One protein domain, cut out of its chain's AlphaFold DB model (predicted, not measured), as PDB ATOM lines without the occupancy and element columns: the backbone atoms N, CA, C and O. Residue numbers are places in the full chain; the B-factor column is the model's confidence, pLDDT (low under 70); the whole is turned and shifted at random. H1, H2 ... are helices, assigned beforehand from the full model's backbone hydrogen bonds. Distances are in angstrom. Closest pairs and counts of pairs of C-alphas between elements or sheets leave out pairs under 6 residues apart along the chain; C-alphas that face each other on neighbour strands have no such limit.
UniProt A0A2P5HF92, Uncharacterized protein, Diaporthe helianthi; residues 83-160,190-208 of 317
ATOM      1  N   PRO A  83     393.685 228.881 232.159       89.69
ATOM      2  CA  PRO A  83     394.539 227.899 231.498       89.69
ATOM      3  C   PRO A  83     394.044 226.466 231.676       89.69
ATOM      4  O   PRO A  83     393.863 225.739 230.697       89.69
ATOM      5  N   ASP A  84     393.768 226.062 232.917       91.62
ATOM      6  CA  ASP A  84     393.316 224.705 233.221       91.62
ATOM      7  C   ASP A  84     391.932 224.435 232.626       91.62
ATOM      8  O   ASP A  84     391.684 223.348 232.089       91.62
ATOM      9  N   GLN A  85     391.038 225.428 232.644       93.88
ATOM     10  CA  GLN A  85     389.732 225.313 232.003       93.88
ATOM     11  C   GLN A  85     389.845 225.146 230.487       93.88
ATOM     12  O   GLN A  85     389.162 224.283 229.924       93.88
ATOM     13  N   PHE A  86     390.690 225.938 229.824       92.44
ATOM     14  CA  PHE A  86     390.918 225.831 228.385       92.44
ATOM     15  C   PHE A  86     391.469 224.448 228.030       92.44
ATOM     16  O   PHE A  86     390.885 223.742 227.208       92.44
ATOM     17  N   MET A  87     392.529 224.013 228.719       91.94
ATOM     18  CA  MET A  87     393.166 222.716 228.481       91.94
ATOM     19  C   MET A  87     392.219 221.543 228.743       91.94
ATOM     20  O   MET A  87     392.223 220.557 228.008       91.94
ATOM     21  N   THR A  88     391.368 221.646 229.763       94.38
ATOM     22  CA  THR A  88     390.355 220.625 230.046       94.38
ATOM     23  C   THR A  88     389.317 220.549 228.925       94.38
ATOM     24  O   THR A  88     389.006 219.461 228.441       94.38
ATOM     25  N   GLN A  89     388.811 221.696 228.455       94.56
ATOM     26  CA  GLN A  89     387.862 221.747 227.336       94.56
ATOM     27  C   GLN A  89     388.483 221.272 226.018       94.56
ATOM     28  O   GLN A  89     387.797 220.628 225.225       94.56
ATOM     29  N   HIS A  90     389.764 221.563 225.800       93.69
ATOM     30  CA  HIS A  90     390.542 221.106 224.651       93.69
ATOM     31  C   HIS A  90     390.650 219.582 224.613       93.69
ATOM     32  O   HIS A  90     390.265 218.971 223.618       93.69
ATOM     33  N   ARG A  91     391.049 218.950 225.724       93.81
ATOM     34  CA  ARG A  91     391.119 217.481 225.828       93.81
ATOM     35  C   ARG A  91     389.766 216.816 225.594       93.81
ATOM     36  O   ARG A  91     389.690 215.817 224.887       93.81
ATOM     37  N   GLU A  92     388.691 217.366 226.158       94.31
ATOM     38  CA  GLU A  92     387.343 216.846 225.904       94.31
ATOM     39  C   GLU A  92     386.939 216.960 224.431       94.31
ATOM     40  O   GLU A  92     386.266 216.076 223.904       94.31
ATOM     41  N   GLU A  93     387.321 218.050 223.766       95.31
ATOM     42  CA  GLU A  93     387.008 218.253 222.356       95.31
ATOM     43  C   GLU A  93     387.807 217.306 221.454       95.31
ATOM     44  O   GLU A  93     387.224 216.765 220.517       95.31
ATOM     45  N   ILE A  94     389.075 217.016 221.776       93.88
ATOM     46  CA  ILE A  94     389.860 215.968 221.098       93.88
ATOM     47  C   ILE A  94     389.101 214.641 221.132       93.88
ATOM     48  O   ILE A  94     388.840 214.059 220.082       93.88
ATOM     49  N   VAL A  95     388.671 214.209 222.322       95.12
ATOM     50  CA  VAL A  95     387.942 212.942 222.487       95.12
ATOM     51  C   VAL A  95     386.655 212.930 221.654       95.12
ATOM     52  O   VAL A  95     386.334 211.920 221.029       95.12
ATOM     53  N   ARG A  96     385.916 214.050 221.587       93.12
ATOM     54  CA  ARG A  96     384.707 214.156 220.744       93.12
ATOM     55  C   ARG A  96     385.017 214.047 219.252       93.12
ATOM     56  O   ARG A  96     384.267 213.392 218.531       93.12
ATOM     57  N   ILE A  97     386.075 214.707 218.788       93.12
ATOM     58  CA  ILE A  97     386.493 214.700 217.380       93.12
ATOM     59  C   ILE A  97     386.908 213.288 216.957       93.12
ATOM     60  O   ILE A  97     386.478 212.809 215.906       93.12
ATOM     61  N   GLU A  98     387.684 212.605 217.800       93.00
ATOM     62  CA  GLU A  98     388.111 211.222 217.580       93.00
ATOM     63  C   GLU A  98     386.915 210.267 217.528       93.00
ATOM     64  O   GLU A  98     386.792 209.494 216.582       93.00
ATOM     65  N   GLN A  99     385.975 210.373 218.474       93.38
ATOM     66  CA  GLN A  99     384.764 209.540 218.496       93.38
ATOM     67  C   GLN A  99     383.904 209.684 217.234       93.38
ATOM     68  O   GLN A  99     383.249 208.729 216.819       93.38
ATOM     69  N   LYS A 100     383.895 210.869 216.618       92.38
ATOM     70  CA  LYS A 100     383.142 211.134 215.387       92.38
ATOM     71  C   LYS A 100     383.934 210.860 214.107       92.38
ATOM     72  O   LYS A 100     383.377 211.009 213.023       92.38
ATOM     73  N   ASN A 101     385.207 210.470 214.212       90.75
ATOM     74  CA  ASN A 101     386.125 210.307 213.082       90.75
ATOM     75  C   ASN A 101     386.216 211.552 212.174       90.75
ATOM     76  O   ASN A 101     386.455 211.442 210.971       90.75
ATOM     77  N   GLU A 102     386.060 212.754 212.736       86.56
ATOM     78  CA  GLU A 102     386.039 214.012 211.966       86.56
ATOM     79  C   GLU A 102     387.421 214.398 211.391       86.56
ATOM     80  O   GLU A 102     387.521 215.310 210.575       86.56
ATOM     81  N   CYS A 103     388.494 213.693 211.769       80.25
ATOM     82  CA  CYS A 103     389.853 213.939 211.274       80.25
ATOM     83  C   CYS A 103     390.187 213.260 209.938       80.25
ATOM     84  O   CYS A 103     391.269 213.487 209.396       80.25
ATOM     85  N   ALA A 104     389.300 212.428 209.388       79.06
ATOM     86  CA  ALA A 104     389.558 211.768 208.115       79.06
ATOM     87  C   ALA A 104     389.523 212.785 206.953       79.06
ATOM     88  O   ALA A 104     388.459 213.156 206.467       79.06
ATOM     89  N   GLY A 105     390.697 213.230 206.495       78.12
ATOM     90  CA  GLY A 105     390.858 213.975 205.235       78.12
ATOM     91  C   GLY A 105     391.181 215.466 205.363       78.12
ATOM     92  O   GLY A 105     391.515 216.101 204.366       78.12
ATOM     93  N   VAL A 106     391.158 216.029 206.571       71.06
ATOM     94  CA  VAL A 106     391.664 217.383 206.823       71.06
ATOM     95  C   VAL A 106     393.098 217.208 207.302       71.06
ATOM     96  O   VAL A 106     393.308 216.593 208.338       71.06
ATOM     97  N   GLY A 107     394.105 217.706 206.580       85.81
ATOM     98  CA  GLY A 107     395.530 217.595 206.951       85.81
ATOM     99  C   GLY A 107     395.932 218.288 208.269       85.81
ATOM    100  O   GLY A 107     397.094 218.632 208.449       85.81
ATOM    101  N   ARG A 108     394.976 218.535 209.171       86.62
ATOM    102  CA  ARG A 108     395.138 219.055 210.525       86.62
ATOM    103  C   ARG A 108     394.748 217.965 211.523       86.62
ATOM    104  O   ARG A 108     393.668 217.389 211.423       86.62
ATOM    105  N   GLY A 109     395.619 217.700 212.496       90.00
ATOM    106  CA  GLY A 109     395.342 216.729 213.556       90.00
ATOM    107  C   GLY A 109     394.179 217.150 214.479       90.00
ATOM    108  O   GLY A 109     393.831 218.335 214.519       90.00
ATOM    109  N   PRO A 110     393.618 216.211 215.271       90.75
ATOM    110  CA  PRO A 110     392.516 216.474 216.206       90.75
ATOM    111  C   PRO A 110     392.786 217.637 217.167       90.75
ATOM    112  O   PRO A 110     391.877 218.395 217.492       90.75
ATOM    113  N   GLY A 111     394.047 217.811 217.581       90.19
ATOM    114  CA  GLY A 111     394.458 218.870 218.502       90.19
ATOM    115  C   GLY A 111     394.215 220.286 217.974       90.19
ATOM    116  O   GLY A 111     393.746 221.129 218.734       90.19
ATOM    117  N   HIS A 112     394.462 220.542 216.685       88.06
ATOM    118  CA  HIS A 112     394.218 221.863 216.088       88.06
ATOM    119  C   HIS A 112     392.722 222.149 215.952       88.06
ATOM    120  O   HIS A 112     392.265 223.231 216.291       88.06
ATOM    121  N   LEU A 113     391.940 221.155 215.520       91.06
ATOM    122  CA  LEU A 113     390.486 221.299 215.413       91.06
ATOM    123  C   LEU A 113     389.833 221.522 216.785       91.06
ATOM    124  O   LEU A 113     388.895 222.310 216.906       91.06
ATOM    125  N   ALA A 114     390.328 220.838 217.819       92.00
ATOM    126  CA  ALA A 114     389.885 221.035 219.192       92.00
ATOM    127  C   ALA A 114     390.196 222.452 219.691       92.00
ATOM    128  O   ALA A 114     389.325 223.100 220.271       92.00
ATOM    129  N   ASP A 115     391.412 222.933 219.433       90.38
ATOM    130  CA  ASP A 115     391.856 224.284 219.778       90.38
ATOM    131  C   ASP A 115     390.982 225.352 219.106       90.38
ATOM    132  O   ASP A 115     390.383 226.174 219.804       90.38
ATOM    133  N   ASP A 116     390.789 225.257 217.788       91.06
ATOM    134  CA  ASP A 116     389.946 226.172 217.013       91.06
ATOM    135  C   ASP A 116     388.509 226.224 217.559       91.06
ATOM    136  O   ASP A 116     387.948 227.302 217.760       91.06
ATOM    137  N   ARG A 117     387.910 225.065 217.871       94.12
ATOM    138  CA  ARG A 117     386.535 224.991 218.399       94.12
ATOM    139  C   ARG A 117     386.403 225.546 219.809       94.12
ATOM    140  O   ARG A 117     385.401 226.191 220.123       94.12
ATOM    141  N   VAL A 118     387.367 225.274 220.689       93.50
ATOM    142  CA  VAL A 118     387.355 225.841 222.047       93.50
ATOM    143  C   VAL A 118     387.513 227.356 221.965       93.50
ATOM    144  O   VAL A 118     386.711 228.064 222.577       93.50
ATOM    145  N   LYS A 119     388.453 227.853 221.152       91.12
ATOM    146  CA  LYS A 119     388.639 229.287 220.901       91.12
ATOM    147  C   LYS A 119     387.376 229.930 220.348       91.12
ATOM    148  O   LYS A 119     386.912 230.912 220.914       91.12
ATOM    149  N   GLU A 120     386.752 229.346 219.327       92.88
ATOM    150  CA  GLU A 120     385.497 229.857 218.764       92.88
ATOM    151  C   GLU A 120     384.400 229.965 219.839       92.88
ATOM    152  O   GLU A 120     383.707 230.981 219.931       92.88
ATOM    153  N   ARG A 121     384.270 228.956 220.715       92.94
ATOM    154  CA  ARG A 121     383.321 229.002 221.840       92.94
ATOM    155  C   ARG A 121     383.652 230.098 222.845       92.94
ATOM    156  O   ARG A 121     382.728 230.689 223.399       92.94
ATOM    157  N   TRP A 122     384.928 230.348 223.121       92.81
ATOM    158  CA  TRP A 122     385.341 231.406 224.041       92.81
ATOM    159  C   TRP A 122     385.173 232.800 223.423       92.81
ATOM    160  O   TRP A 122     384.774 233.722 224.132       92.81
ATOM    161  N   VAL A 123     385.378 232.947 222.109       91.25
ATOM    162  CA  VAL A 123     385.085 234.180 221.357       91.25
ATOM    163  C   VAL A 123     383.588 234.483 221.400       91.25
ATOM    164  O   VAL A 123     383.200 235.596 221.745       91.25
ATOM    165  N   LYS A 124     382.727 233.485 221.151       91.94
ATOM    166  CA  LYS A 124     381.261 233.641 221.253       91.94
ATOM    167  C   LYS A 124     380.798 234.057 222.653       91.94
ATOM    168  O   LYS A 124     379.807 234.767 222.780       91.94
ATOM    169  N   GLN A 125     381.521 233.645 223.694       89.38
ATOM    170  CA  GLN A 125     381.259 234.044 225.083       89.38
ATOM    171  C   GLN A 125     381.792 235.438 225.436       89.38
ATOM    172  O   GLN A 125     381.514 235.931 226.525       89.38
ATOM    173  N   GLY A 126     382.590 236.057 224.562       89.19
ATOM    174  CA  GLY A 126     383.311 237.289 224.875       89.19
ATOM    175  C   GLY A 126     384.444 237.100 225.889       89.19
ATOM    176  O   GLY A 126     384.906 238.081 226.464       89.19
ATOM    177  N   ILE A 127     384.878 235.856 226.121       87.81
ATOM    178  CA  ILE A 127     386.013 235.518 226.993       87.81
ATOM    179  C   ILE A 127     387.323 235.702 226.226       87.81
ATOM    180  O   ILE A 127     388.281 236.255 226.760       87.81
ATOM    181  N   TRP A 128     387.360 235.240 224.973       84.25
ATOM    182  CA  TRP A 128     388.533 235.339 224.112       84.25
ATOM    183  C   TRP A 128     388.423 236.564 223.201       84.25
ATOM    184  O   TRP A 128     387.485 236.677 222.415       84.25
ATOM    185  N   ASP A 129     389.404 237.459 223.288       78.50
ATOM    186  CA  ASP A 129     389.605 238.611 222.399       78.50
ATOM    187  C   ASP A 129     391.031 238.520 221.822       78.50
ATOM    188  O   ASP A 129     391.915 237.923 222.439       78.50
ATOM    189  N   PHE A 130     391.281 239.113 220.658       66.56
ATOM    190  CA  PHE A 130     392.624 239.233 220.087       66.56
ATOM    191  C   PHE A 130     393.592 239.895 221.075       66.56
ATOM    192  O   PHE A 130     394.722 239.446 221.227       66.56
ATOM    193  N   LYS A 131     393.100 240.858 221.866       65.94
ATOM    194  CA  LYS A 131     393.866 241.451 222.970       65.94
ATOM    195  C   LYS A 131     394.193 240.465 224.085       65.94
ATOM    196  O   LYS A 131     395.257 240.554 224.673       65.94
ATOM    197  N   TRP A 132     393.306 239.515 224.381       66.38
ATOM    198  CA  TRP A 132     393.605 238.465 225.356       66.38
ATOM    199  C   TRP A 132     394.758 237.590 224.855       66.38
ATOM    200  O   TRP A 132     395.611 237.202 225.641       66.38
ATOM    201  N   TYR A 133     394.830 237.333 223.548       64.44
ATOM    202  CA  TYR A 133     395.972 236.655 222.944       64.44
ATOM    203  C   TYR A 133     397.238 237.525 222.976       64.44
ATOM    204  O   TYR A 133     398.246 237.047 223.470       64.44
ATOM    205  N   GLU A 134     397.190 238.794 222.552       59.88
ATOM    206  CA  GLU A 134     398.354 239.704 222.518       59.88
ATOM    207  C   GLU A 134     398.904 240.073 223.903       59.88
ATOM    208  O   GLU A 134     400.106 239.987 224.127       59.88
ATOM    209  N   SER A 135     398.039 240.437 224.858       57.72
ATOM    210  CA  SER A 135     398.445 240.771 226.232       57.72
ATOM    211  C   SER A 135     399.062 239.581 226.958       57.72
ATOM    212  O   SER A 135     399.862 239.755 227.874       57.72
ATOM    213  N   ASN A 136     398.695 238.369 226.549       55.75
ATOM    214  CA  ASN A 136     399.415 237.182 226.955       55.75
ATOM    215  C   ASN A 136     400.707 237.066 226.126       55.75
ATOM    216  O   ASN A 136     401.773 236.994 226.717       55.75
ATOM    217  N   LEU A 137     400.666 237.127 224.791       56.12
ATOM    218  CA  LEU A 137     401.803 236.929 223.877       56.12
ATOM    219  C   LEU A 137     403.031 237.809 224.186       56.12
ATOM    220  O   LEU A 137     404.147 237.293 224.197       56.12
ATOM    221  N   GLU A 138     402.847 239.094 224.502       54.59
ATOM    222  CA  GLU A 138     403.947 240.001 224.888       54.59
ATOM    223  C   GLU A 138     404.670 239.546 226.167       54.59
ATOM    224  O   GLU A 138     405.863 239.798 226.340       54.59
ATOM    225  N   ARG A 139     403.968 238.830 227.054       50.28
ATOM    226  CA  ARG A 139     404.538 238.214 228.256       50.28
ATOM    227  C   ARG A 139     405.314 236.929 227.948       50.28
ATOM    228  O   ARG A 139     406.152 236.536 228.756       50.28
ATOM    229  N   TRP A 140     405.043 236.280 226.814       55.44
ATOM    230  CA  TRP A 140     405.489 234.911 226.521       55.44
ATOM    231  C   TRP A 140     406.731 234.799 225.636       55.44
ATOM    232  O   TRP A 140     407.366 233.748 225.667       55.44
ATOM    233  N   GLY A 141     407.127 235.856 224.920       44.94
ATOM    234  CA  GLY A 141     408.294 235.829 224.030       44.94
ATOM    235  C   GLY A 141     408.118 234.886 222.827       44.94
ATOM    236  O   GLY A 141     407.473 233.845 222.899       44.94
ATOM    237  N   ASP A 142     408.711 235.241 221.690       48.44
ATOM    238  CA  ASP A 142     408.486 234.581 220.389       48.44
ATOM    239  C   ASP A 142     408.973 233.113 220.287       48.44
ATOM    240  O   ASP A 142     408.810 232.475 219.247       48.44
ATOM    241  N   GLU A 143     409.588 232.544 221.330       48.16
ATOM    242  CA  GLU A 143     410.423 231.339 221.199       48.16
ATOM    243  C   GLU A 143     409.804 230.017 221.697       48.16
ATOM    244  O   GLU A 143     410.450 228.974 221.599       48.16
ATOM    245  N   VAL A 144     408.555 229.989 222.186       47.47
ATOM    246  CA  VAL A 144     407.930 228.736 222.677       47.47
ATOM    247  C   VAL A 144     406.497 228.570 222.168       47.47
ATOM    248  O   VAL A 144     405.518 228.848 222.856       47.47
ATOM    249  N   LEU A 145     406.373 228.036 220.954       51.47
ATOM    250  CA  LEU A 145     405.103 227.771 220.266       51.47
ATOM    251  C   LEU A 145     404.258 226.613 220.851       51.47
ATOM    252  O   LEU A 145     403.184 226.354 220.320       51.47
ATOM    253  N   ASP A 146     404.683 225.953 221.938       53.59
ATOM    254  CA  ASP A 146     404.020 224.730 222.446       53.59
ATOM    255  C   ASP A 146     403.615 224.735 223.938       53.59
ATOM    256  O   ASP A 146     403.053 223.753 224.424       53.59
ATOM    257  N   THR A 147     403.805 225.834 224.686       53.72
ATOM    258  CA  THR A 147     403.311 225.916 226.087       53.72
ATOM    259  C   THR A 147     402.754 227.302 226.470       53.72
ATOM    260  O   THR A 147     403.303 227.958 227.352       53.72
ATOM    261  N   PRO A 148     401.654 227.792 225.856       50.12
ATOM    262  CA  PRO A 148     401.335 229.222 225.872       50.12
ATOM    263  C   PRO A 148     400.159 229.615 226.784       50.12
ATOM    264  O   PRO A 148     399.432 230.554 226.473       50.12
ATOM    265  N   LEU A 149     399.905 228.895 227.882       58.88
ATOM    266  CA  LEU A 149     398.710 229.163 228.697       58.88
ATOM    267  C   LEU A 149     398.951 229.368 230.192       58.88
ATOM    268  O   LEU A 149     398.055 229.888 230.824       58.88
ATOM    269  N   LEU A 150     400.102 229.049 230.790       57.34
ATOM    270  CA  LEU A 150     400.199 228.932 232.261       57.34
ATOM    271  C   LEU A 150     399.891 230.211 233.079       57.34
ATOM    272  O   LEU A 150     399.397 230.075 234.195       57.34
ATOM    273  N   ASP A 151     400.091 231.414 232.530       62.50
ATOM    274  CA  ASP A 151     399.863 232.699 233.230       62.50
ATOM    275  C   ASP A 151     398.682 233.495 232.657       62.50
ATOM    276  O   ASP A 151     398.541 234.689 232.942       62.50
ATOM    277  N   ALA A 152     397.845 232.869 231.826       75.00
ATOM    278  CA  ALA A 152     396.676 233.549 231.301       75.00
ATOM    279  C   ALA A 152     395.662 233.786 232.430       75.00
ATOM    280  O   ALA A 152     395.240 232.853 233.111       75.00
ATOM    281  N   VAL A 153     395.273 235.043 232.635       85.12
ATOM    282  CA  VAL A 153     394.316 235.446 233.676       85.12
ATOM    283  C   VAL A 153     392.926 235.657 233.087       85.12
ATOM    284  O   VAL A 153     392.767 235.933 231.889       85.12
ATOM    285  N   TRP A 154     391.892 235.547 233.919       88.50
ATOM    286  CA  TRP A 154     390.551 235.922 233.479       88.50
ATOM    287  C   TRP A 154     390.476 237.423 233.192       88.50
ATOM    288  O   TRP A 154     391.154 238.237 233.817       88.50
ATOM    289  N   LEU A 155     389.593 237.829 232.276       86.50
ATOM    290  CA  LEU A 155     389.452 239.242 231.909       86.50
ATOM    291  C   LEU A 155     389.097 240.131 233.116       86.50
ATOM    292  O   LEU A 155     389.518 241.286 233.179       86.50
ATOM    293  N   HIS A 156     388.341 239.607 234.088       88.75
ATOM    294  CA  HIS A 156     388.033 240.328 235.327       88.75
ATOM    295  C   HIS A 156     389.201 240.428 236.315       88.75
ATOM    296  O   HIS A 156     389.135 241.276 237.206       88.75
ATOM    297  N   GLU A 157     390.231 239.598 236.173       85.81
ATOM    298  CA  GLU A 157     391.433 239.595 237.016       85.81
ATOM    299  C   GLU A 157     392.516 240.520 236.477       85.81
ATOM    300  O   GLU A 157     393.333 241.025 237.247       85.81
ATOM    301  N   ALA A 158     392.515 240.768 235.162       81.88
ATOM    302  CA  ALA A 158     393.398 241.750 234.563       81.88
ATOM    303  C   ALA A 158     393.232 243.092 235.299       81.88
ATOM    304  O   ALA A 158     392.090 243.519 235.532       81.88
ATOM    305  N   PRO A 159     394.328 243.787 235.658       78.69
ATOM    306  CA  PRO A 159     394.245 245.114 236.249       78.69
ATOM    307  C   PRO A 159     393.298 246.001 235.433       78.69
ATOM    308  O   PRO A 159     393.179 245.812 234.214       78.69
ATOM    309  N   PRO A 160     392.554 246.929 236.060       71.31
ATOM    310  CA  PRO A 160     391.887 247.959 235.284       71.31
ATOM    311  C   PRO A 160     392.956 248.574 234.385       71.31
ATOM    312  O   PRO A 160     393.999 248.990 234.890       71.31
ATOM    313  N   GLU A 190     378.476 265.488 228.272       90.81
ATOM    314  CA  GLU A 190     378.464 264.420 227.277       90.81
ATOM    315  C   GLU A 190     379.702 263.514 227.377       90.81
ATOM    316  O   GLU A 190     379.576 262.290 227.383       90.81
ATOM    317  N   GLU A 191     380.898 264.089 227.519       87.81
ATOM    318  CA  GLU A 191     382.144 263.327 227.679       87.81
ATOM    319  C   GLU A 191     382.170 262.541 228.994       87.81
ATOM    320  O   GLU A 191     382.670 261.409 229.036       87.81
ATOM    321  N   VAL A 192     381.598 263.103 230.064       87.94
ATOM    322  CA  VAL A 192     381.425 262.404 231.345       87.94
ATOM    323  C   VAL A 192     380.484 261.212 231.172       87.94
ATOM    324  O   VAL A 192     380.834 260.098 231.575       87.94
ATOM    325  N   ARG A 193     379.335 261.405 230.510       90.12
ATOM    326  CA  ARG A 193     378.362 260.337 230.233       90.12
ATOM    327  C   ARG A 193     378.965 259.220 229.380       90.12
ATOM    328  O   ARG A 193     378.880 258.056 229.764       90.12
ATOM    329  N   GLN A 194     379.641 259.561 228.284       88.25
ATOM    330  CA  GLN A 194     380.314 258.587 227.414       88.25
ATOM    331  C   GLN A 194     381.429 257.834 228.148       88.25
ATOM    332  O   GLN A 194     381.639 256.638 227.942       88.25
ATOM    333  N   SER A 195     382.160 258.503 229.041       84.00
ATOM    334  CA  SER A 195     383.195 257.851 229.848       84.00
ATOM    335  C   SER A 195     382.594 256.901 230.887       84.00
ATOM    336  O   SER A 195     383.101 255.792 231.063       84.00
ATOM    337  N   ALA A 196     381.482 257.276 231.523       87.19
ATOM    338  CA  ALA A 196     380.737 256.391 232.418       87.19
ATOM    339  C   ALA A 196     380.188 255.157 231.679       87.19
ATOM    340  O   ALA A 196     380.341 254.036 232.165       87.19
ATOM    341  N   GLU A 197     379.633 255.341 230.480       91.25
ATOM    342  CA  GLU A 197     379.130 254.250 229.644       91.25
ATOM    343  C   GLU A 197     380.249 253.289 229.216       91.25
ATOM    344  O   GLU A 197     380.115 252.075 229.387       91.25
ATOM    345  N   ARG A 198     381.401 253.811 228.770       87.56
ATOM    346  CA  ARG A 198     382.584 252.990 228.452       87.56
ATOM    347  C   ARG A 198     383.062 252.175 229.656       87.56
ATOM    348  O   ARG A 198     383.402 251.000 229.507       87.56
ATOM    349  N   ARG A 199     383.063 252.757 230.862       85.94
ATOM    350  CA  ARG A 199     383.409 252.028 232.098       85.94
ATOM    351  C   ARG A 199     382.386 250.947 232.434       85.94
ATOM    352  O   ARG A 199     382.788 249.849 232.816       85.94
ATOM    353  N   ALA A 200     381.093 251.230 232.277       87.56
ATOM    354  CA  ALA A 200     380.031 250.255 232.500       87.56
ATOM    355  C   ALA A 200     380.138 249.073 231.525       87.56
ATOM    356  O   ALA A 200     380.070 247.922 231.949       87.56
ATOM    357  N   GLU A 201     380.396 249.338 230.245       88.12
ATOM    358  CA  GLU A 201     380.587 248.293 229.239       88.12
ATOM    359  C   GLU A 201     381.812 247.422 229.542       88.12
ATOM    360  O   GLU A 201     381.730 246.195 229.509       88.12
ATOM    361  N   ARG A 202     382.938 248.026 229.942       85.12
ATOM    362  CA  ARG A 202     384.122 247.264 230.373       85.12
ATOM    363  C   ARG A 202     383.837 246.372 231.579       85.12
ATOM    364  O   ARG A 202     384.318 245.242 231.611       85.12
ATOM    365  N   ARG A 203     383.048 246.843 232.552       86.38
ATOM    366  CA  ARG A 203     382.624 246.019 233.699       86.38
ATOM    367  C   ARG A 203     381.772 244.837 233.249       86.38
ATOM    368  O   ARG A 203     382.106 243.713 233.609       86.38
ATOM    369  N   ARG A 204     380.777 245.068 232.383       88.38
ATOM    370  CA  ARG A 204     379.954 243.997 231.799       88.38
ATOM    371  C   ARG A 204     380.809 242.951 231.086       88.38
ATOM    372  O   ARG A 204     380.659 241.765 231.354       88.38
ATOM    373  N   ARG A 205     381.757 243.382 230.243       87.31
ATOM    374  CA  ARG A 205     382.691 242.476 229.547       87.31
ATOM    375  C   ARG A 205     383.555 241.680 230.521       87.31
ATOM    376  O   ARG A 205     383.766 240.499 230.303       87.31
ATOM    377  N   ARG A 206     384.035 242.281 231.610       89.25
ATOM    378  CA  ARG A 206     384.799 241.559 232.642       89.25
ATOM    379  C   ARG A 206     383.939 240.515 233.349       89.25
ATOM    380  O   ARG A 206     384.368 239.377 233.518       89.25
ATOM    381  N   GLU A 207     382.711 240.872 233.709       91.44
ATOM    382  CA  GLU A 207     381.787 239.995 234.431       91.44
ATOM    383  C   GLU A 207     381.454 238.703 233.673       91.44
ATOM    384  O   GLU A 207     381.250 237.679 234.321       91.44
ATOM    385  N   VAL A 208     381.522 238.674 232.333       91.44
ATOM    386  CA  VAL A 208     381.269 237.442 231.551       91.44
ATOM    387  C   VAL A 208     382.226 236.292 231.894       91.44
ATOM    388  O   VAL A 208     381.889 235.130 231.691       91.44
TER     389      VAL A 208
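This is residues 83 to 160 and 190 to 208 of the 317 residues of an uncharacterized protein of Diaporthe helianthi (UniProt A0A2P5HF92). Two helices, H1 and H2, cross each other steeply and pack together at one end of a loose, elongated model, while a long helix, H4, makes an arm at the other end. The short helix H3 follows H2 but packs on no helix, and after it comes a long stretch without a named element, of which residues 141 to 147 stick out. Residues 190 to 198, within H4, stick out as well. The printed part has 97 residues with four named helices, in the order H1, H2, H3, H4, and no named strand; its class is all helix. It is loose, with a radius of gyration of the C-alphas of 17.1 A, and spans 57 by 30 by 21 A.

H1 is residues 83 to 99 and measures 24.5 A from first to last C-alpha; C-alpha 83 stands at (394.539, 227.899, 231.498). H2 is residues 110 to 124, with 21.1 A between its first and last C-alphas; C-alpha 110 stands at (392.516, 216.474, 216.206). H3 is residues 130 to 140 and measures 15.0 A. H4, the longest helix by residues, is residues 190 to 207 and measures 25.7 A; it ends with C-alpha 207 at (381.787, 239.995, 234.431).

H1 and H2 touch, with 18 pairs of C-alphas within 8 A. Their closest C-alphas are those of Glu 93 and Ala 114, 5.1 A apart. Their lines stand at a steep tilt of 56 degrees, and they run opposite ways. A short link of 10 residues joins them. H2 and H3 are joined by a tight link of 5 residues, yet they are apart. H3 is also apart from H1 and from H4, and H4 is apart from H1 and from H2. In H1, H2 and H4 every O i to N i+4 pair is within hydrogen-bond range; in H3 6 of 7 are.

The two C-alphas farthest apart are those of Ala 104 and Glu 190, at 57.1 A. Without the stretches that stand free, residues 141 to 147 and 190 to 198, the body has 81 residues and spans 47 by 25 by 19 A. Residues 161 to 189 are not printed; across this cut, C-alpha 160 and C-alpha 190 are 22.7 A apart. The link from H3 to H4 runs across the cut. Of the links that are printed whole, none is long. The mean pLDDT of the printed part is 81.2. It is under 70 for residues 130 to 151, and H3 has a mean of 59.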